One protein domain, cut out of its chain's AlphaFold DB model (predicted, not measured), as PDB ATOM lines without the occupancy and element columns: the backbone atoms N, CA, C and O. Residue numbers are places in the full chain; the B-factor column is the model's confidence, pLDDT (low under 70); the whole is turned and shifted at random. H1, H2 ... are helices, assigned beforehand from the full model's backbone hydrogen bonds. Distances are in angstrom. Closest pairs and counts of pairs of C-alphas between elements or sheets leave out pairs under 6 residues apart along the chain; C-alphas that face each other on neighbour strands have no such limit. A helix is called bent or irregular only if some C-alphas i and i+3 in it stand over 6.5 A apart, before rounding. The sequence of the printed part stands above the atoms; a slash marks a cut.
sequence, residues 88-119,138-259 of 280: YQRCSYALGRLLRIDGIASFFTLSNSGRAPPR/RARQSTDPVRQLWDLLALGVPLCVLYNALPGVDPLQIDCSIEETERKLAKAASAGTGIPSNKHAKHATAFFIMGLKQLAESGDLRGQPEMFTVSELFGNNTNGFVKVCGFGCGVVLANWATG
ATOM      1  N   TYR A  88      39.771  34.276   7.477       84.25
ATOM      2  CA  TYR A  88      41.031  34.732   8.046       84.25
ATOM      3  C   TYR A  88      41.402  36.136   7.566       84.25
ATOM      4  O   TYR A  88      41.672  37.018   8.377       84.25
ATOM      5  N   GLN A  89      41.369  36.365   6.252       83.56
ATOM      6  CA  GLN A  89      41.719  37.653   5.662       83.56
ATOM      7  C   GLN A  89      40.736  38.750   6.089       83.56
ATOM      8  O   GLN A  89      41.167  39.846   6.446       83.56
ATOM      9  N   ARG A  90      39.435  38.431   6.171       79.62
ATOM     10  CA  ARG A  90      38.421  39.349   6.716       79.62
ATOM     11  C   ARG A  90      38.677  39.676   8.185       79.62
ATOM     12  O   ARG A  90      38.600  40.842   8.552       79.62
ATOM     13  N   CYS A  91      38.999  38.680   9.011       83.19
ATOM     14  CA  CYS A  91      39.280  38.881  10.436       83.19
ATOM     15  C   CYS A  91      40.554  39.705  10.643       83.19
ATOM     16  O   CYS A  91      40.552  40.624  11.454       83.19
ATOM     17  N   SER A  92      41.611  39.425   9.877       84.25
ATOM     18  CA  SER A  92      42.869  40.181   9.908       84.25
ATOM     19  C   SER A  92      42.657  41.641   9.505       84.25
ATOM     20  O   SER A  92      43.058  42.561  10.221       84.25
ATOM     21  N   TYR A  93      41.932  41.866   8.406       83.19
ATOM     22  CA  TYR A  93      41.578  43.209   7.957       83.19
ATOM     23  C   TYR A  93      40.713  43.952   8.985       83.19
ATOM     24  O   TYR A  93      40.997  45.104   9.318       83.19
ATOM     25  N   ALA A  94      39.687  43.286   9.525       82.38
ATOM     26  CA  ALA A  94      38.815  43.849  10.547       82.38
ATOM     27  C   ALA A  94      39.602  44.223  11.807       82.38
ATOM     28  O   ALA A  94      39.483  45.357  12.261       82.38
ATOM     29  N   LEU A  95      40.459  43.335  12.321       85.69
ATOM     30  CA  LEU A  95      41.327  43.616  13.468       85.69
ATOM     31  C   LEU A  95      42.218  44.835  13.235       85.69
ATOM     32  O   LEU A  95      42.233  45.741  14.067       85.69
ATOM     33  N   GLY A  96      42.908  44.907  12.094       84.25
ATOM     34  CA  GLY A  96      43.794  46.033  11.780       84.25
ATOM     35  C   GLY A  96      43.079  47.389  11.737       84.25
ATOM     36  O   GLY A  96      43.706  48.425  11.961       84.25
ATOM     37  N   ARG A  97      41.768  47.397  11.472       82.88
ATOM     38  CA  ARG A  97      40.912  48.592  11.520       82.88
ATOM     39  C   ARG A  97      40.361  48.845  12.918       82.88
ATOM     40  O   ARG A  97      40.382  49.984  13.370       82.88
ATOM     41  N   LEU A  98      39.907  47.798  13.601       84.56
ATOM     42  CA  LEU A  98      39.311  47.877  14.933       84.56
ATOM     43  C   LEU A  98      40.299  48.411  15.968       84.56
ATOM     44  O   LEU A  98      39.934  49.214  16.818       84.56
ATOM     45  N   LEU A  99      41.565  48.011  15.857       84.81
ATOM     46  CA  LEU A  99      42.635  48.459  16.748       84.81
ATOM     47  C   LEU A  99      43.030  49.928  16.553       84.81
ATOM     48  O   LEU A  99      43.741  50.472  17.390       84.81
ATOM     49  N   ARG A 100      42.573  50.578  15.476       83.56
ATOM     50  CA  ARG A 100      42.749  52.027  15.277       83.56
ATOM     51  C   ARG A 100      41.674  52.850  15.980       83.56
ATOM     52  O   ARG A 100      41.780  54.067  15.993       83.56
ATOM     53  N   ILE A 101      40.631  52.203  16.498       80.56
ATOM     54  CA  ILE A 101      39.564  52.868  17.237       80.56
ATOM     55  C   ILE A 101      40.061  53.118  18.656       80.56
ATOM     56  O   ILE A 101      40.487  52.183  19.346       80.56
ATOM     57  N   ASP A 102      39.977  54.371  19.095       76.31
ATOM     58  CA  ASP A 102      40.347  54.762  20.449       76.31
ATOM     59  C   ASP A 102      39.592  53.935  21.498       76.31
ATOM     60  O   ASP A 102      38.383  53.714  21.425       76.31
ATOM     61  N   GLY A 103      40.339  53.420  22.473       78.25
ATOM     62  CA  GLY A 103      39.824  52.564  23.544       78.25
ATOM     63  C   GLY A 103      39.740  51.070  23.207       78.25
ATOM     64  O   GLY A 103      39.882  50.257  24.121       78.25
ATOM     65  N   ILE A 104      39.602  50.657  21.937       85.19
ATOM     66  CA  ILE A 104      39.512  49.220  21.593       85.19
ATOM     67  C   ILE A 104      40.843  48.487  21.777       85.19
ATOM     68  O   ILE A 104      40.853  47.340  22.234       85.19
ATOM     69  N   ALA A 105      41.970  49.143  21.497       86.44
ATOM     70  CA  ALA A 105      43.294  48.546  21.677       86.44
ATOM     71  C   ALA A 105      43.540  48.070  23.123       86.44
ATOM     72  O   ALA A 105      44.113  47.004  23.340       86.44
ATOM     73  N   SER A 106      43.037  48.798  24.122       87.69
ATOM     74  CA  SER A 106      43.157  48.408  25.530       87.69
ATOM     75  C   SER A 106      42.356  47.142  25.849       87.69
ATOM     76  O   SER A 106      42.857  46.248  26.534       87.69
ATOM     77  N   PHE A 107      41.144  47.009  25.298       87.62
ATOM     78  CA  PHE A 107      40.360  45.775  25.411       87.62
ATOM     79  C   PHE A 107      41.040  44.600  24.704       87.62
ATOM     80  O   PHE A 107      40.969  43.471  25.188       87.62
ATOM     81  N   PHE A 108      41.742  44.855  23.600       88.62
ATOM     82  CA  PHE A 108      42.530  43.835  22.915       88.62
ATOM     83  C   PHE A 108      43.672  43.323  23.792       88.62
ATOM     84  O   PHE A 108      43.772  42.114  24.021       88.62
ATOM     85  N   THR A 109      44.470  44.220  24.374       88.31
ATOM     86  CA  THR A 109      45.508  43.844  25.346       88.31
ATOM     87  C   THR A 109      44.911  43.060  26.513       88.31
ATOM     88  O   THR A 109      45.464  42.032  26.906       88.31
ATOM     89  N   LEU A 110      43.745  43.473  27.017       85.06
ATOM     90  CA  LEU A 110      43.041  42.770  28.086       85.06
ATOM     91  C   LEU A 110      42.612  41.354  27.670       85.06
ATOM     92  O   LEU A 110      42.849  40.409  28.427       85.06
ATOM     93  N   SER A 111      42.057  41.176  26.466       83.75
ATOM     94  CA  SER A 111      41.703  39.848  25.943       83.75
ATOM     95  C   SER A 111      42.923  38.936  25.784       83.75
ATOM     96  O   SER A 111      42.878  37.770  26.180       83.75
ATOM     97  N   ASN A 112      44.047  39.490  25.319       81.81
ATOM     98  CA  ASN A 112      45.280  38.748  25.059       81.81
ATOM     99  C   ASN A 112      46.112  38.490  26.332       81.81
ATOM    100  O   ASN A 112      46.942  37.585  26.367       81.81
ATOM    101  N   SER A 113      45.875  39.247  27.412       74.44
ATOM    102  CA  SER A 113      46.599  39.140  28.693       74.44
ATOM    103  C   SER A 113      46.330  37.846  29.473       74.44
ATOM    104  O   SER A 113      46.893  37.630  30.545       74.44
ATOM    105  N   GLY A 114      45.424  36.993  28.994       63.03
ATOM    106  CA  GLY A 114      45.026  35.784  29.709       63.03
ATOM    107  C   GLY A 114      44.047  36.026  30.865       63.03
ATOM    108  O   GLY A 114      43.586  35.053  31.455       63.03
ATOM    109  N   ARG A 115      43.659  37.278  31.150       60.88
ATOM    110  CA  ARG A 115      42.600  37.610  32.125       60.88
ATOM    111  C   ARG A 115      41.181  37.420  31.592       60.88
ATOM    112  O   ARG A 115      40.247  37.345  32.389       60.88
ATOM    113  N   ALA A 116      41.007  37.325  30.275       58.44
ATOM    114  CA  ALA A 116      39.710  36.997  29.701       58.44
ATOM    115  C   ALA A 116      39.261  35.592  30.144       58.44
ATOM    116  O   ALA A 116      40.092  34.690  30.310       58.44
ATOM    117  N   PRO A 117      37.965  35.358  30.369       55.66
ATOM    118  CA  PRO A 117      37.533  34.105  30.955       55.66
ATOM    119  C   PRO A 117      37.656  32.976  29.909       55.66
ATOM    120  O   PRO A 117      37.374  33.206  28.732       55.66
ATOM    121  N   PRO A 118      38.117  31.763  30.281       52.00
ATOM    122  CA  PRO A 118      38.126  30.619  29.376       52.00
ATOM    123  C   PRO A 118      36.773  30.424  28.699       52.00
ATOM    124  O   PRO A 118      35.723  30.493  29.341       52.00
ATOM    125  N   ARG A 119      36.811  30.151  27.394       59.47
ATOM    126  CA  ARG A 119      35.641  29.652  26.675       59.47
ATOM    127  C   ARG A 119      35.221  28.347  27.345       59.47
ATOM    128  O   ARG A 119      36.061  27.470  27.543       59.47
ATOM    129  N   ARG A 138      49.528  30.071  25.905       47.50
ATOM    130  CA  ARG A 138      50.077  30.005  24.540       47.50
ATOM    131  C   ARG A 138      48.985  29.975  23.476       47.50
ATOM    132  O   ARG A 138      49.115  30.661  22.470       47.50
ATOM    133  N   ALA A 139      47.873  29.276  23.723       49.66
ATOM    134  CA  ALA A 139      46.702  29.330  22.843       49.66
ATOM    135  C   ALA A 139      46.096  30.746  22.750       49.66
ATOM    136  O   ALA A 139      45.527  31.109  21.722       49.66
ATOM    137  N   ARG A 140      46.249  31.554  23.809       52.50
ATOM    138  CA  ARG A 140      45.798  32.955  23.882       52.50
ATOM    139  C   ARG A 140      46.829  33.958  23.374       52.50
ATOM    140  O   ARG A 140      46.457  35.072  23.064       52.50
ATOM    141  N   GLN A 141      48.097  33.566  23.259       53.31
ATOM    142  CA  GLN A 141      49.137  34.324  22.555       53.31
ATOM    143  C   GLN A 141      49.211  33.964  21.068       53.31
ATOM    144  O   GLN A 141      50.123  34.414  20.375       53.31
ATOM    145  N   SER A 142      48.274  33.147  20.576       59.81
ATOM    146  CA  SER A 142      48.196  32.829  19.161       59.81
ATOM    147  C   SER A 142      48.131  34.127  18.360       59.81
ATOM    148  O   SER A 142      47.275  34.983  18.590       59.81
ATOM    149  N   THR A 143      49.046  34.276  17.408       67.38
ATOM    150  CA  THR A 143      49.045  35.347  16.406       67.38
ATOM    151  C   THR A 143      47.947  35.156  15.356       67.38
ATOM    152  O   THR A 143      47.915  35.869  14.357       67.38
ATOM    153  N   ASP A 144      47.035  34.202  15.573       81.12
ATOM    154  CA  ASP A 144      45.894  33.959  14.709       81.12
ATOM    155  C   ASP A 144      44.831  35.075  14.846       81.12
ATOM    156  O   ASP A 144      44.199  35.213  15.898       81.12
ATOM    157  N   PRO A 145      44.577  35.860  13.784       82.31
ATOM    158  CA  PRO A 145      43.635  36.970  13.799       82.31
ATOM    159  C   PRO A 145      42.183  36.527  14.010       82.31
ATOM    160  O   PRO A 145      41.381  37.291  14.542       82.31
ATOM    161  N   VAL A 146      41.801  35.308  13.615       83.94
ATOM    162  CA  VAL A 146      40.434  34.805  13.836       83.94
ATOM    163  C   VAL A 146      40.211  34.624  15.334       83.94
ATOM    164  O   VAL A 146      39.213  35.096  15.884       83.94
ATOM    165  N   ARG A 147      41.176  33.996  16.012       82.94
ATOM    166  CA  ARG A 147      41.139  33.775  17.453       82.94
ATOM    167  C   ARG A 147      41.203  35.076  18.244       82.94
ATOM    168  O   ARG A 147      40.379  35.269  19.133       82.94
ATOM    169  N   GLN A 148      42.122  35.967  17.891       86.12
ATOM    170  CA  GLN A 148      42.278  37.266  18.543       86.12
ATOM    171  C   GLN A 148      41.022  38.138  18.420       86.12
ATOM    172  O   GLN A 148      40.586  38.745  19.398       86.12
ATOM    173  N   LEU A 149      40.401  38.165  17.236       86.44
ATOM    174  CA  LEU A 149      39.141  38.876  17.038       86.44
ATOM    175  C   LEU A 149      38.033  38.260  17.887       86.44
ATOM    176  O   LEU A 149      37.275  38.983  18.523       86.44
ATOM    177  N   TRP A 150      37.954  36.931  17.940       85.81
ATOM    178  CA  TRP A 150      36.970  36.258  18.777       85.81
ATOM    179  C   TRP A 150      37.143  36.612  20.247       85.81
ATOM    180  O   TRP A 150      36.184  37.056  20.874       85.81
ATOM    181  N   ASP A 151      38.346  36.460  20.793       85.75
ATOM    182  CA  ASP A 151      38.593  36.711  22.211       85.75
ATOM    183  C   ASP A 151      38.324  38.191  22.572       85.75
ATOM    184  O   ASP A 151      37.781  38.464  23.646       85.75
ATOM    185  N   LEU A 152      38.570  39.134  21.651       87.88
ATOM    186  CA  LEU A 152      38.176  40.538  21.797       87.88
ATOM    187  C   LEU A 152      36.648  40.720  21.818       87.88
ATOM    188  O   LEU A 152      36.115  41.352  22.731       87.88
ATOM    189  N   LEU A 153      35.920  40.172  20.840       87.69
ATOM    190  CA  LEU A 153      34.457  40.318  20.768       87.69
ATOM    191  C   LEU A 153      33.751  39.585  21.919       87.69
ATOM    192  O   LEU A 153      32.718  40.045  22.405       87.69
ATOM    193  N   ALA A 154      34.330  38.485  22.406       86.62
ATOM    194  CA  ALA A 154      33.828  37.708  23.537       86.62
ATOM    195  C   ALA A 154      33.897  38.460  24.876       86.62
ATOM    196  O   ALA A 154      33.238  38.046  25.828       86.62
ATOM    197  N   LEU A 155      34.620  39.584  24.966       86.94
ATOM    198  CA  LEU A 155      34.507  40.494  26.112       86.94
ATOM    199  C   LEU A 155      33.125  41.166  26.190       86.94
ATOM    200  O   LEU A 155      32.736  41.645  27.255       86.94
ATOM    201  N   GLY A 156      32.381  41.221  25.081       87.88
ATOM    202  CA  GLY A 156      31.055  41.835  24.975       87.88
ATOM    203  C   GLY A 156      31.080  43.365  24.966       87.88
ATOM    204  O   GLY A 156      30.439  43.979  24.121       87.88
ATOM    205  N   VAL A 157      31.870  43.991  25.841       89.75
ATOM    206  CA  VAL A 157      31.997  45.457  25.949       89.75
ATOM    207  C   VAL A 157      32.503  46.126  24.660       89.75
ATOM    208  O   VAL A 157      31.917  47.137  24.271       89.75
ATOM    209  N   PRO A 158      33.495  45.576  23.924       88.75
ATOM    210  CA  PRO A 158      33.929  46.167  22.655       88.75
ATOM    211  C   PRO A 158      32.805  46.262  21.615       88.75
ATOM    212  O   PRO A 158      32.781  47.206  20.832       88.75
ATOM    213  N   LEU A 159      31.834  45.341  21.636       88.25
ATOM    214  CA  LEU A 159      30.655  45.402  20.764       88.25
ATOM    215  C   LEU A 159      29.771  46.609  21.103       88.25
ATOM    216  O   LEU A 159      29.304  47.308  20.208       88.25
ATOM    217  N   CYS A 160      29.579  46.885  22.394       89.06
ATOM    218  CA  CYS A 160      28.822  48.048  22.854       89.06
ATOM    219  C   CYS A 160      29.527  49.366  22.502       89.06
ATOM    220  O   CYS A 160      28.864  50.312  22.090       89.06
ATOM    221  N   VAL A 161      30.861  49.421  22.612       87.44
ATOM    222  CA  VAL A 161      31.659  50.584  22.169       87.44
ATOM    223  C   VAL A 161      31.435  50.853  20.681       87.44
ATOM    224  O   VAL A 161      31.167  51.988  20.301       87.44
ATOM    225  N   LEU A 162      31.492  49.807  19.850       85.00
ATOM    226  CA  LEU A 162      31.285  49.920  18.404       85.00
ATOM    227  C   LEU A 162      29.882  50.413  18.051       85.00
ATOM    228  O   LEU A 162      29.744  51.243  17.155       85.00
ATOM    229  N   TYR A 163      28.862  49.911  18.750       84.62
ATOM    230  CA  TYR A 163      27.480  50.343  18.553       84.62
ATOM    231  C   TYR A 163      27.292  51.811  18.932       84.62
ATOM    232  O   TYR A 163      26.787  52.582  18.130       84.62
ATOM    233  N   ASN A 164      27.764  52.221  20.112       87.19
ATOM    234  CA  ASN A 164      27.608  53.597  20.602       87.19
ATOM    235  C   ASN A 164      28.342  54.635  19.745       87.19
ATOM    236  O   ASN A 164      28.088  55.829  19.871       87.19
ATOM    237  N   ALA A 165      29.279  54.190  18.911       82.69
ATOM    238  CA  ALA A 165      30.018  55.041  17.998       82.69
ATOM    239  C   ALA A 165      29.377  55.118  16.593       82.69
ATOM    240  O   ALA A 165      29.913  55.795  15.715       82.69
ATOM    241  N   LEU A 166      28.236  54.452  16.368       80.12
ATOM    242  CA  LEU A 166      27.397  54.665  15.188       80.12
ATOM    243  C   LEU A 166      26.645  56.006  15.316       80.12
ATOM    244  O   LEU A 166      26.173  56.346  16.398       80.12
ATOM    245  N   PRO A 167      26.513  56.797  14.241       75.31
ATOM    246  CA  PRO A 167      25.719  58.018  14.265       75.31
ATOM    247  C   PRO A 167      24.225  57.692  14.251       75.31
ATOM    248  O   PRO A 167      23.808  56.713  13.644       75.31
ATOM    249  N   GLY A 168      23.421  58.546  14.886       74.88
ATOM    250  CA  GLY A 168      21.959  58.432  14.850       74.88
ATOM    251  C   GLY A 168      21.379  57.293  15.692       74.88
ATOM    252  O   GLY A 168      20.173  57.076  15.634       74.88
ATOM    253  N   VAL A 169      22.204  56.595  16.480       80.38
ATOM    254  CA  VAL A 169      21.743  55.540  17.389       80.38
ATOM    255  C   VAL A 169      21.676  56.047  18.821       80.38
ATOM    256  O   VAL A 169      22.537  56.810  19.269       80.38
ATOM    257  N   ASP A 170      20.678  55.574  19.559       83.12
ATOM    258  CA  ASP A 170      20.614  55.809  20.993       83.12
ATOM    259  C   ASP A 170      21.685  54.964  21.699       83.12
ATOM    260  O   ASP A 170      21.727  53.742  21.526       83.12
ATOM    261  N   PRO A 171      22.580  55.575  22.495       84.19
ATOM    262  CA  PRO A 171      23.681  54.853  23.110       84.19
ATOM    263  C   PRO A 171      23.171  53.813  24.111       84.19
ATOM    264  O   PRO A 171      22.312  54.082  24.956       84.19
ATOM    265  N   LEU A 172      23.766  52.621  24.069       86.19
ATOM    266  CA  LEU A 172      23.483  51.548  25.013       86.19
ATOM    267  C   LEU A 172      23.848  51.995  26.430       86.19
ATOM    268  O   LEU A 172      24.960  52.466  26.681       86.19
ATOM    269  N   GLN A 173      22.930  51.768  27.370       84.62
ATOM    270  CA  GLN A 173      23.097  52.087  28.791       84.62
ATOM    271  C   GLN A 173      23.983  51.053  29.508       84.62
ATOM    272  O   GLN A 173      23.555  50.362  30.432       84.62
ATOM    273  N   ILE A 174      25.227  50.911  29.051       82.69
ATOM    274  CA  ILE A 174      26.253  50.057  29.654       82.69
ATOM    275  C   ILE A 174      27.525  50.869  29.873       82.69
ATOM    276  O   ILE A 174      27.946  51.646  29.017       82.69
ATOM    277  N   ASP A 175      28.184  50.631  31.006       80.94
ATOM    278  CA  ASP A 175      29.527  51.139  31.250       80.94
ATOM    279  C   ASP A 175      30.546  50.464  30.330       80.94
ATOM    280  O   ASP A 175      31.005  49.351  30.577       80.94
ATOM    281  N   CYS A 176      30.930  51.181  29.279       82.06
ATOM    282  CA  CYS A 176      31.970  50.766  28.343       82.06
ATOM    283  C   CYS A 176      33.393  51.136  28.801       82.06
ATOM    284  O   CYS A 176      34.293  51.258  27.973       82.06
ATOM    285  N   SER A 177      33.611  51.362  30.102       85.12
ATOM    286  CA  SER A 177      34.944  51.679  30.627       85.12
ATOM    287  C   SER A 177      35.811  50.421  30.724       85.12
ATOM    288  O   SER A 177      35.361  49.366  31.186       85.12
ATOM    289  N   ILE A 178      37.078  50.553  30.332       84.31
ATOM    290  CA  ILE A 178      38.090  49.495  30.456       84.31
ATOM    291  C   ILE A 178      38.264  49.112  31.926       84.31
ATOM    292  O   ILE A 178      38.219  47.931  32.256       84.31
ATOM    293  N   GLU A 179      38.363  50.098  32.819       85.12
ATOM    294  CA  GLU A 179      38.590  49.895  34.256       85.12
ATOM    295  C   GLU A 179      37.485  49.050  34.903       85.12
ATOM    296  O   GLU A 179      37.748  48.138  35.690       85.12
ATOM    297  N   GLU A 180      36.227  49.320  34.546       84.69
ATOM    298  CA  GLU A 180      35.084  48.568  35.063       84.69
ATOM    299  C   GLU A 180      35.054  47.147  34.488       84.69
ATOM    300  O   GLU A 180      34.757  46.184  35.199       84.69
ATOM    301  N   THR A 181      35.436  46.995  33.219       84.06
ATOM    302  CA  THR A 181      35.561  45.683  32.571       84.06
ATOM    303  C   THR A 181      36.641  44.841  33.250       84.06
ATOM    304  O   THR A 181      36.402  43.680  33.593       84.06
ATOM    305  N   GLU A 182      37.805  45.427  33.529       83.62
ATOM    306  CA  GLU A 182      38.892  44.782  34.267       83.62
ATOM    307  C   GLU A 182      38.476  44.400  35.686       83.62
ATOM    308  O   GLU A 182      38.714  43.268  36.112       83.62
ATOM    309  N   ARG A 183      37.802  45.305  36.404       84.25
ATOM    310  CA  ARG A 183      37.290  45.050  37.756       84.25
ATOM    311  C   ARG A 183      36.306  43.880  37.769       84.25
ATOM    312  O   ARG A 183      36.399  43.006  38.634       84.25
ATOM    313  N   LYS A 184      35.381  43.825  36.804       82.25
ATOM    314  CA  LYS A 184      34.400  42.733  36.688       82.25
ATOM    315  C   LYS A 184      35.051  41.404  36.315       82.25
ATOM    316  O   LYS A 184      34.661  40.376  36.871       82.25
ATOM    317  N   LEU A 185      36.059  41.414  35.444       78.50
ATOM    318  CA  LEU A 185      36.849  40.224  35.117       78.50
ATOM    319  C   LEU A 185      37.657  39.729  36.321       78.50
ATOM    320  O   LEU A 185      37.617  38.541  36.634       78.50
ATOM    321  N   ALA A 186      38.328  40.630  37.041       79.62
ATOM    322  CA  ALA A 186      39.078  40.296  38.250       79.62
ATOM    323  C   ALA A 186      38.163  39.700  39.330       79.62
ATOM    324  O   ALA A 186      38.497  38.675  39.922       79.62
ATOM    325  N   LYS A 187      36.968  40.275  39.520       79.56
ATOM    326  CA  LYS A 187      35.947  39.748  40.437       79.56
ATOM    327  C   LYS A 187      35.447  38.362  40.022       79.56
ATOM    328  O   LYS A 187      35.215  37.515  40.880       79.56
ATOM    329  N   ALA A 188      35.277  38.117  38.722       72.12
ATOM    330  CA  ALA A 188      34.898  36.799  38.214       72.12
ATOM    331  C   ALA A 188      36.012  35.760  38.424       72.12
ATOM    332  O   ALA A 188      35.709  34.608  38.724       72.12
ATOM    333  N   ALA A 189      37.282  36.164  38.319       70.94
ATOM    334  CA  ALA A 189      38.432  35.304  38.589       70.94
ATOM    335  C   ALA A 189      38.620  35.010  40.089       70.94
ATOM    336  O   ALA A 189      39.025  33.907  40.451       70.94
ATOM    337  N   SER A 190      38.300  35.963  40.971       68.62
ATOM    338  CA  SER A 190      38.426  35.798  42.426       68.62
ATOM    339  C   SER A 190      37.251  35.062  43.075       68.62
ATOM    340  O   SER A 190      37.335  34.711  44.247       68.62
ATOM    341  N   ALA A 191      36.149  34.826  42.354       65.25
ATOM    342  CA  ALA A 191      34.917  34.246  42.899       65.25
ATOM    343  C   ALA A 191      35.006  32.746  43.265       65.25
ATOM    344  O   ALA A 191      33.980  32.160  43.610       65.25
ATOM    345  N   GLY A 192      36.192  32.122  43.205       52.53
ATOM    346  CA  GLY A 192      36.531  30.826  43.828       52.53
ATOM    347  C   GLY A 192      35.789  29.586  43.311       52.53
ATOM    348  O   GLY A 192      36.196  28.459  43.571       52.53
ATOM    349  N   THR A 193      34.727  29.774  42.540       52.47
ATOM    350  CA  THR A 193      34.044  28.749  41.764       52.47
ATOM    351  C   THR A 193      34.877  28.573  40.506       52.47
ATOM    352  O   THR A 193      34.981  29.503  39.717       52.47
ATOM    353  N   GLY A 194      35.521  27.417  40.318       50.38
ATOM    354  CA  GLY A 194      36.448  27.141  39.203       50.38
ATOM    355  C   GLY A 194      35.868  27.287  37.785       50.38
ATOM    356  O   GLY A 194      36.523  26.919  36.816       50.38
ATOM    357  N   ILE A 195      34.659  27.840  37.644       54.56
ATOM    358  CA  ILE A 195      33.989  28.140  36.389       54.56
ATOM    359  C   ILE A 195      34.053  29.656  36.140       54.56
ATOM    360  O   ILE A 195      33.413  30.427  36.862       54.56
ATOM    361  N   PRO A 196      34.756  30.115  35.091       58.00
ATOM    362  CA  PRO A 196      34.773  31.524  34.720       58.00
ATOM    363  C   PRO A 196      33.365  32.062  34.446       58.00
ATOM    364  O   PRO A 196      32.705  31.699  33.468       58.00
ATOM    365  N   SER A 197      32.892  32.965  35.304       64.00
ATOM    366  CA  SER A 197      31.563  33.550  35.155       64.00
ATOM    367  C   SER A 197      31.569  34.663  34.104       64.00
ATOM    368  O   SER A 197      31.807  35.830  34.400       64.00
ATOM    369  N   ASN A 198      31.232  34.314  32.862       76.50
ATOM    370  CA  ASN A 198      31.080  35.247  31.735       76.50
ATOM    371  C   ASN A 198      29.831  36.157  31.834       76.50
ATOM    372  O   ASN A 198      29.355  36.662  30.821       76.50
ATOM    373  N   LYS A 199      29.249  36.360  33.026       83.06
ATOM    374  CA  LYS A 199      27.959  37.058  33.205       83.06
ATOM    375  C   LYS A 199      27.971  38.473  32.631       83.06
ATOM    376  O   LYS A 199      27.058  38.834  31.900       83.06
ATOM    377  N   HIS A 200      29.011  39.250  32.934       83.88
ATOM    378  CA  HIS A 200      29.114  40.627  32.454       83.88
ATOM    379  C   HIS A 200      29.255  40.696  30.930       83.88
ATOM    380  O   HIS A 200      28.530  41.450  30.290       83.88
ATOM    381  N   ALA A 201      30.123  39.862  30.358       86.12
ATOM    382  CA  ALA A 201      30.337  39.808  28.920       86.12
ATOM    383  C   ALA A 201      29.062  39.367  28.179       86.12
ATOM    384  O   ALA A 201      28.633  40.028  27.241       86.12
ATOM    385  N   LYS A 202      28.379  38.320  28.671       87.56
ATOM    386  CA  LYS A 202      27.086  37.857  28.135       87.56
ATOM    387  C   LYS A 202      26.004  38.934  28.214       87.56
ATOM    388  O   LYS A 202      25.254  39.110  27.259       87.56
ATOM    389  N   HIS A 203      25.938  39.654  29.334       88.88
ATOM    390  CA  HIS A 203      25.023  40.778  29.514       88.88
ATOM    391  C   HIS A 203      25.312  41.895  28.503       88.88
ATOM    392  O   HIS A 203      24.397  42.347  27.825       88.88
ATOM    393  N   ALA A 204      26.578  42.283  28.324       89.50
ATOM    394  CA  ALA A 204      26.964  43.288  27.335       89.50
ATOM    395  C   ALA A 204      26.610  42.867  25.900       89.50
ATOM    396  O   ALA A 204      25.982  43.628  25.164       89.50
ATOM    397  N   THR A 205      26.898  41.619  25.529       89.81
ATOM    398  CA  THR A 205      26.504  41.072  24.225       89.81
ATOM    399  C   THR A 205      24.986  41.092  24.021       89.81
ATOM    400  O   THR A 205      24.532  41.404  22.924       89.81
ATOM    401  N   ALA A 206      24.187  40.798  25.050       89.69
ATOM    402  CA  ALA A 206      22.729  40.839  24.944       89.69
ATOM    403  C   ALA A 206      22.202  42.256  24.652       89.69
ATOM    404  O   ALA A 206      21.344  42.421  23.785       89.69
ATOM    405  N   PHE A 207      22.753  43.279  25.313       90.25
ATOM    406  CA  PHE A 207      22.420  44.679  25.025       90.25
ATOM    407  C   PHE A 207      22.824  45.088  23.614       90.25
ATOM    408  O   PHE A 207      22.048  45.744  22.928       90.25
ATOM    409  N   PHE A 208      23.998  44.659  23.154       89.25
ATOM    410  CA  PHE A 208      24.416  44.887  21.776       89.25
ATOM    411  C   PHE A 208      23.437  44.271  20.764       89.25
ATOM    412  O   PHE A 208      23.000  44.953  19.840       89.25
ATOM    413  N   ILE A 209      23.033  43.010  20.962       88.31
ATOM    414  CA  ILE A 209      22.048  42.341  20.095       88.31
ATOM    415  C   ILE A 209      20.715  43.105  20.101       88.31
ATOM    416  O   ILE A 209      20.100  43.281  19.053       88.31
ATOM    417  N   MET A 210      20.273  43.588  21.262       88.56
ATOM    418  CA  MET A 210      19.057  44.394  21.386       88.56
ATOM    419  C   MET A 210      19.173  45.754  20.678       88.56
ATOM    420  O   MET A 210      18.220  46.171  20.028       88.56
ATOM    421  N   GLY A 211      20.331  46.414  20.739       86.38
ATOM    422  CA  GLY A 211      20.588  47.641  19.980       86.38
ATOM    423  C   GLY A 211      20.569  47.405  18.468       86.38
ATOM    424  O   GLY A 211      19.988  48.194  17.722       86.38
ATOM    425  N   LEU A 212      21.142  46.289  18.002       83.38
ATOM    426  CA  LEU A 212      21.068  45.899  16.591       83.38
ATOM    427  C   LEU A 212      19.630  45.636  16.129       83.38
ATOM    428  O   LEU A 212      19.308  45.965  14.991       83.38
ATOM    429  N   LYS A 213      18.766  45.072  16.989       84.12
ATOM    430  CA  LYS A 213      17.329  44.899  16.696       84.12
ATOM    431  C   LYS A 213      16.647  46.220  16.422       84.12
ATOM    432  O   LYS A 213      16.047  46.377  15.366       84.12
ATOM    433  N   GLN A 214      16.830  47.174  17.324       84.12
ATOM    434  CA  GLN A 214      16.243  48.501  17.183       84.12
ATOM    435  C   GLN A 214      16.729  49.199  15.906       84.12
ATOM    436  O   GLN A 214      15.936  49.810  15.198       84.12
ATOM    437  N   LEU A 215      18.011  49.039  15.556       78.50
ATOM    438  CA  LEU A 215      18.574  49.637  14.343       78.50
ATOM    439  C   LEU A 215      18.122  48.938  13.046       78.50
ATOM    440  O   LEU A 215      18.063  49.551  11.980       78.50
ATOM    441  N   ALA A 216      17.814  47.643  13.117       79.88
ATOM    442  CA  ALA A 216      17.221  46.910  12.003       79.88
ATOM    443  C   ALA A 216      15.751  47.311  11.790       79.88
ATOM    444  O   ALA A 216      15.315  47.458  10.651       79.88
ATOM    445  N   GLU A 217      15.008  47.524  12.877       80.12
ATOM    446  CA  GLU A 217      13.610  47.974  12.859       80.12
ATOM    447  C   GLU A 217      13.469  49.424  12.379       80.12
ATOM    448  O   GLU A 217      12.528  49.734  11.649       80.12
ATOM    449  N   SER A 218      14.423  50.299  12.714       76.25
ATOM    450  CA  SER A 218      14.444  51.685  12.228       76.25
ATOM    451  C   SER A 218      14.798  51.813  10.740       76.25
ATOM    452  O   SER A 218      14.658  52.892  10.166       76.25
ATOM    453  N   GLY A 219      15.239  50.725  10.096       69.06
ATOM    454  CA  GLY A 219      15.592  50.692   8.674       69.06
ATOM    455  C   GLY A 219      16.948  51.319   8.334       69.06
ATOM    456  O   GLY A 219      17.289  51.414   7.154       69.06
ATOM    457  N   ASP A 220      17.733  51.716   9.338       65.69
ATOM    458  CA  ASP A 220      19.041  52.358   9.147       65.69
ATOM    459  C   ASP A 220      20.140  51.333   8.792       65.69
ATOM    460  O   ASP A 220      21.111  51.621   8.083       65.69
ATOM    461  N   LEU A 221      19.950  50.066   9.186       64.69
ATOM    462  CA  LEU A 221      20.773  48.956   8.705       64.69
ATOM    463  C   LEU A 221      20.311  48.482   7.323       64.69
ATOM    464  O   LEU A 221      19.301  47.798   7.154       64.69
ATOM    465  N   ARG A 222      21.119  48.803   6.308       53.62
ATOM    466  CA  ARG A 222      20.909  48.342   4.933       53.62
ATOM    467  C   ARG A 222      21.170  46.831   4.830       53.62
ATOM    468  O   ARG A 222      22.303  46.400   4.631       53.62
ATOM    469  N   GLY A 223      20.097  46.051   4.926       56.50
ATOM    470  CA  GLY A 223      20.101  44.589   4.854       56.50
ATOM    471  C   GLY A 223      19.749  43.993   6.209       56.50
ATOM    472  O   GLY A 223      20.425  44.291   7.181       56.50
ATOM    473  N   GLN A 224      18.691  43.177   6.259       56.16
ATOM    474  CA  GLN A 224      18.236  42.463   7.456       56.16
ATOM    475  C   GLN A 224      19.422  41.707   8.079       56.16
ATOM    476  O   GLN A 224      19.837  40.687   7.517       56.16
ATOM    477  N   PRO A 225      20.031  42.203   9.171       62.28
ATOM    478  CA  PRO A 225      21.199  41.553   9.732       62.28
ATOM    479  C   PRO A 225      20.732  40.245  10.362       62.28
ATOM    480  O   PRO A 225      19.902  40.249  11.271       62.28
ATOM    481  N   GLU A 226      21.253  39.109   9.896       67.50
ATOM    482  CA  GLU A 226      21.054  37.857  10.618       67.50
ATOM    483  C   GLU A 226      21.718  38.010  11.990       67.50
ATOM    484  O   GLU A 226      22.943  38.126  12.114       67.50
ATOM    485  N   MET A 227      20.894  38.093  13.029       76.62
ATOM    486  CA  MET A 227      21.379  38.336  14.376       76.62
ATOM    487  C   MET A 227      21.957  37.062  14.952       76.62
ATOM    488  O   MET A 227      21.338  36.002  14.895       76.62
ATOM    489  N   PHE A 228      23.132  37.190  15.554       84.75
ATOM    490  CA  PHE A 228      23.698  36.107  16.335       84.75
ATOM    491  C   PHE A 228      23.140  36.125  17.758       84.75
ATOM    492  O   PHE A 228      22.694  37.152  18.278       84.75
ATOM    493  N   THR A 229      23.194  34.976  18.411       86.38
ATOM    494  CA  THR A 229      22.811  34.799  19.811       86.38
ATOM    495  C   THR A 229      24.033  34.833  20.723       86.38
ATOM    496  O   THR A 229      25.159  34.541  20.316       86.38
ATOM    497  N   VAL A 230      23.820  35.119  22.009       85.81
ATOM    498  CA  VAL A 230      24.889  35.049  23.021       85.81
ATOM    499  C   VAL A 230      25.562  33.667  23.003       85.81
ATOM    500  O   VAL A 230      26.782  33.562  23.082       85.81
ATOM    501  N   SER A 231      24.794  32.591  22.828       84.19
ATOM    502  CA  SER A 231      25.332  31.229  22.758       84.19
ATOM    503  C   SER A 231      26.243  30.996  21.550       84.19
ATOM    504  O   SER A 231      27.215  30.257  21.673       84.19
ATOM    505  N   GLU A 232      25.989  31.636  20.406       83.94
ATOM    506  CA  GLU A 232      26.846  31.521  19.214       83.94
ATOM    507  C   GLU A 232      28.199  32.228  19.393       83.94
ATOM    508  O   GLU A 232      29.202  31.751  18.867       83.94
ATOM    509  N   LEU A 233      28.254  33.315  20.175       84.19
ATOM    510  CA  LEU A 233      29.508  34.015  20.481       84.19
ATOM    511  C   LEU A 233      30.318  33.312  21.580       84.19
ATOM    512  O   LEU A 233      31.536  33.186  21.470       84.19
ATOM    513  N   PHE A 234      29.657  32.863  22.650       83.50
ATOM    514  CA  PHE A 234      30.326  32.248  23.806       83.50
ATOM    515  C   PHE A 234      30.484  30.727  23.694       83.50
ATOM    516  O   PHE A 234      31.191  30.128  24.506       83.50
ATOM    517  N   GLY A 235      29.824  30.097  22.722       77.12
ATOM    518  CA  GLY A 235      29.896  28.663  22.478       77.12
ATOM    519  C   GLY A 235      31.238  28.213  21.899       77.12
ATOM    520  O   GLY A 235      32.158  28.998  21.661       77.12
ATOM    521  N   ASN A 236      31.349  26.912  21.649       68.50
ATOM    522  CA  ASN A 236      32.511  26.268  21.028       68.50
ATOM    523  C   ASN A 236      32.370  26.103  19.502       68.50
ATOM    524  O   ASN A 236      33.329  25.724  18.836       68.50
ATOM    525  N   ASN A 237      31.205  26.420  18.931       72.06
ATOM    526  CA  ASN A 237      30.931  26.223  17.513       72.06
ATOM    527  C   ASN A 237      31.537  27.351  16.660       72.06
ATOM    528  O   ASN A 237      31.143  28.513  16.769       72.06
ATOM    529  N   THR A 238      32.473  27.005  15.778       70.25
ATOM    530  CA  THR A 238      33.104  27.929  14.821       70.25
ATOM    531  C   THR A 238      32.108  28.527  13.833       70.25
ATOM    532  O   THR A 238      32.289  29.671  13.423       70.25
ATOM    533  N   ASN A 239      31.014  27.824  13.520       76.38
ATOM    534  CA  ASN A 239      29.957  28.351  12.656       76.38
ATOM    535  C   ASN A 239      29.279  29.582  13.273       76.38
ATOM    536  O   ASN A 239      28.994  30.540  12.559       76.38
ATOM    537  N   GLY A 240      29.092  29.605  14.598       74.81
ATOM    538  CA  GLY A 240      28.528  30.762  15.299       74.81
ATOM    539  C   GLY A 240      29.393  32.012  15.127       74.81
ATOM    540  O   GLY A 240      28.886  33.091  14.831       74.81
ATOM    541  N   PHE A 241      30.715  31.858  15.189       78.44
ATOM    542  CA  PHE A 241      31.643  32.966  14.969       78.44
ATOM    543  C   PHE A 241      31.666  33.467  13.527       78.44
ATOM    544  O   PHE A 241      31.750  34.673  13.297       78.44
ATOM    545  N   VAL A 242      31.529  32.572  12.548       77.88
ATOM    546  CA  VAL A 242      31.387  32.978  11.143       77.88
ATOM    547  C   VAL A 242      30.155  33.870  10.963       77.88
ATOM    548  O   VAL A 242      30.230  34.857  10.235       77.88
ATOM    549  N   LYS A 243      29.055  33.598  11.677       77.38
ATOM    550  CA  LYS A 243      27.850  34.445  11.662       77.38
ATOM    551  C   LYS A 243      28.077  35.797  12.336       77.38
ATOM    552  O   LYS A 243      27.688  36.823  11.774       77.38
ATOM    553  N   VAL A 244      28.770  35.813  13.481       77.69
ATOM    554  CA  VAL A 244      29.184  37.051  14.170       77.69
ATOM    555  C   VAL A 244      29.986  37.937  13.213       77.69
ATOM    556  O   VAL A 244      29.614  39.089  12.992       77.69
ATOM    557  N   CYS A 245      31.030  37.394  12.586       74.06
ATOM    558  CA  CYS A 245      31.889  38.123  11.648       74.06
ATOM    559  C   CYS A 245      31.208  38.456  10.312       74.06
ATOM    560  O   CYS A 245      31.613  39.406   9.645       74.06
ATOM    561  N   GLY A 246      30.216  37.668   9.894       65.50
ATOM    562  CA  GLY A 246      29.613  37.744   8.566       65.50
ATOM    563  C   GLY A 246      28.436  38.709   8.445       65.50
ATOM    564  O   GLY A 246      28.425  39.513   7.518       65.50
ATOM    565  N   PHE A 247      27.450  38.637   9.346       57.09
ATOM    566  CA  PHE A 247      26.116  39.191   9.061       57.09
ATOM    567  C   PHE A 247      25.636  40.233  10.078       57.09
ATOM    568  O   PHE A 247      25.225  41.317   9.677       57.09
ATOM    569  N   GLY A 248      25.740  39.963  11.384       57.97
ATOM    570  CA  GLY A 248      25.279  40.897  12.423       57.97
ATOM    571  C   GLY A 248      26.340  41.920  12.830       57.97
ATOM    572  O   GLY A 248      26.192  43.121  12.613       57.97
ATOM    573  N   CYS A 249      27.464  41.443  13.375       61.78
ATOM    574  CA  CYS A 249      28.600  42.319  13.656       61.78
ATOM    575  C   CYS A 249      29.313  42.700  12.359       61.78
ATOM    576  O   CYS A 249      29.879  43.780  12.291       61.78
ATOM    577  N   GLY A 250      29.244  41.853  11.325       64.50
ATOM    578  CA  GLY A 250      29.850  42.078  10.016       64.50
ATOM    579  C   GLY A 250      29.435  43.389   9.353       64.50
ATOM    580  O   GLY A 250      30.302  44.055   8.818       64.50
ATOM    581  N   VAL A 251      28.171  43.822   9.432       65.44
ATOM    582  CA  VAL A 251      27.738  45.109   8.844       65.44
ATOM    583  C   VAL A 251      28.277  46.299   9.638       65.44
ATOM    584  O   VAL A 251      28.771  47.260   9.050       65.44
ATOM    585  N   VAL A 252      28.246  46.232  10.970       69.38
ATOM    586  CA  VAL A 252      28.822  47.274  11.838       69.38
ATOM    587  C   VAL A 252      30.339  47.338  11.648       69.38
ATOM    588  O   VAL A 252      30.883  48.400  11.351       69.38
ATOM    589  N   LEU A 253      31.009  46.188  11.717       68.50
ATOM    590  CA  LEU A 253      32.435  46.012  11.448       68.50
ATOM    591  C   LEU A 253      32.793  46.439  10.030       68.50
ATOM    592  O   LEU A 253      33.828  47.060   9.857       68.50
ATOM    593  N   ALA A 254      31.974  46.149   9.021       64.50
ATOM    594  CA  ALA A 254      32.233  46.524   7.634       64.50
ATOM    595  C   ALA A 254      32.057  48.025   7.424       64.50
ATOM    596  O   ALA A 254      32.897  48.625   6.760       64.50
ATOM    597  N   ASN A 255      31.033  48.659   8.000       67.50
ATOM    598  CA  ASN A 255      30.895  50.117   7.946       67.50
ATOM    599  C   ASN A 255      32.079  50.816   8.643       67.50
ATOM    600  O   ASN A 255      32.637  51.775   8.108       67.50
ATOM    601  N   TRP A 256      32.537  50.280   9.776       66.25
ATOM    602  CA  TRP A 256      33.754  50.735  10.456       66.25
ATOM    603  C   TRP A 256      35.036  50.471   9.646       66.25
ATOM    604  O   TRP A 256      35.906  51.339   9.496       66.25
ATOM    605  N   ALA A 257      35.160  49.283   9.061       60.12
ATOM    606  CA  ALA A 257      36.332  48.867   8.300       60.12
ATOM    607  C   ALA A 257      36.450  49.616   6.965       60.12
ATOM    608  O   ALA A 257      37.554  49.979   6.572       60.12
ATOM    609  N   THR A 258      35.326  49.936   6.321       60.62
ATOM    610  CA  THR A 258      35.272  50.761   5.100       60.62
ATOM    611  C   THR A 258      35.452  52.253   5.371       60.62
ATOM    612  O   THR A 258      35.513  53.036   4.428       60.62
ATOM    613  N   GLY A 259      35.592  52.666   6.638       54.78
ATOM    614  CA  GLY A 259      35.885  54.056   6.990       54.78
ATOM    615  C   GLY A 259      34.727  55.014   6.734       54.78
ATOM    616  O   GLY A 259      34.950  56.219   6.683       54.78
TER     617      GLY A 259
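Overview. This is residues 88 to 119 and 138 to 259 of the 280 residues of the protein "CDC24 domain-containing protein" of Thanatephorus cucumeris (strain AG1-IB / isolate 7/3/14) (UniProt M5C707). Eight helices make a compact cluster with two short ones, H3 and H4, nearest its middle: H1 and H2 pack on H3, and the long helix H6 packs along H4. H5 and H6 make one long side, H1 sticks out farthest on the side away from them, and the bent helix H8 lies between, its first arm packing on short H7 and its second arm on H1. The printed part has 154 residues, with the named helices H1 to H8 in that order and no named strand; the class is all helix. The radius of gyration of the C-alphas is 14.7 A, and the C-alphas span 45 by 33 by 29 A.

Arrangement. H1, residues 88 to 98, touches H3, residues 145 to 153, at a steep tilt of 47 degrees; their closest C-alphas, of Ser 92 and Pro 145, are 5.1 A apart. H2, residues 104 to 112, touches H3 about perpendicular, at 74 degrees, with the C-alphas of Ser 111 and Leu 152 closest at 5.5 A. H2 and H4, residues 157 to 164, only just touch, with 3 pairs of C-alphas within 8 A; the closest, Ile 104 and Pro 158, are 6.5 A apart. H5, residues 178 to 190, only just touches H2, also with 3 pairs and with residues 178 to 182 alone; the C-alphas of Phe 107 and Ile 178 are closest at 6.7 A. H4 touches H6, residues 199 to 217, at a shallow tilt of 24 degrees, the same way, with the C-alphas of Cys 160 and Phe 208 closest at 5.5 A. H6, with residues 202 to 206 alone, touches H7, residues 230 to 234; the closest C-alphas, of Lys 202 and Val 230, are 6.2 A apart. H8, residues 238 to 257, was assigned as one helix by its hydrogen bonds but is bent: C-alphas 245 and 248 are 7.2 A apart, and its arms H8a and H8b stand at 48 degrees. H8a touches H7, with the C-alphas of Glu 232 and Gly 240 closest at 4.3 A. H8b touches H1 at a steep tilt of 61 degrees, with the C-alphas of Arg 97 and Ala 257 closest at 5.6 A. Every O i to N i+4 pair is within hydrogen-bond range in H1 to H7 and H8a; in H8b 5 of 6 are.

Along the chain. H1 begins at C-alpha 88 (41.031, 34.732, 8.046) and is 14.9 A long; H2 measures 12.4 A, H3 12.0 A, H4 10.7 A and H5 18.2 A. H6 measures 27.2 A, from C-alpha 199 (27.959, 37.058, 33.205), and H7 6.2 A. H8a, residues 238 to 245, measures 10.7 A; H8b, residues 248 to 257, measures 14.2 A and ends at C-alpha 257 (36.332, 48.867, 8.300).

Size, cuts and confidence. The two C-alphas farthest apart, of Gly 192 and Gly 219, are 45.5 A apart. Residues 120 to 137 are not printed, and C-alphas 119 and 138 are 14.6 A apart across the cut. The links from H4 to H5 and from H6 to H7 are long. The mean pLDDT of the printed part is 76.7, with 43 residues under 70, among them 246 to 259.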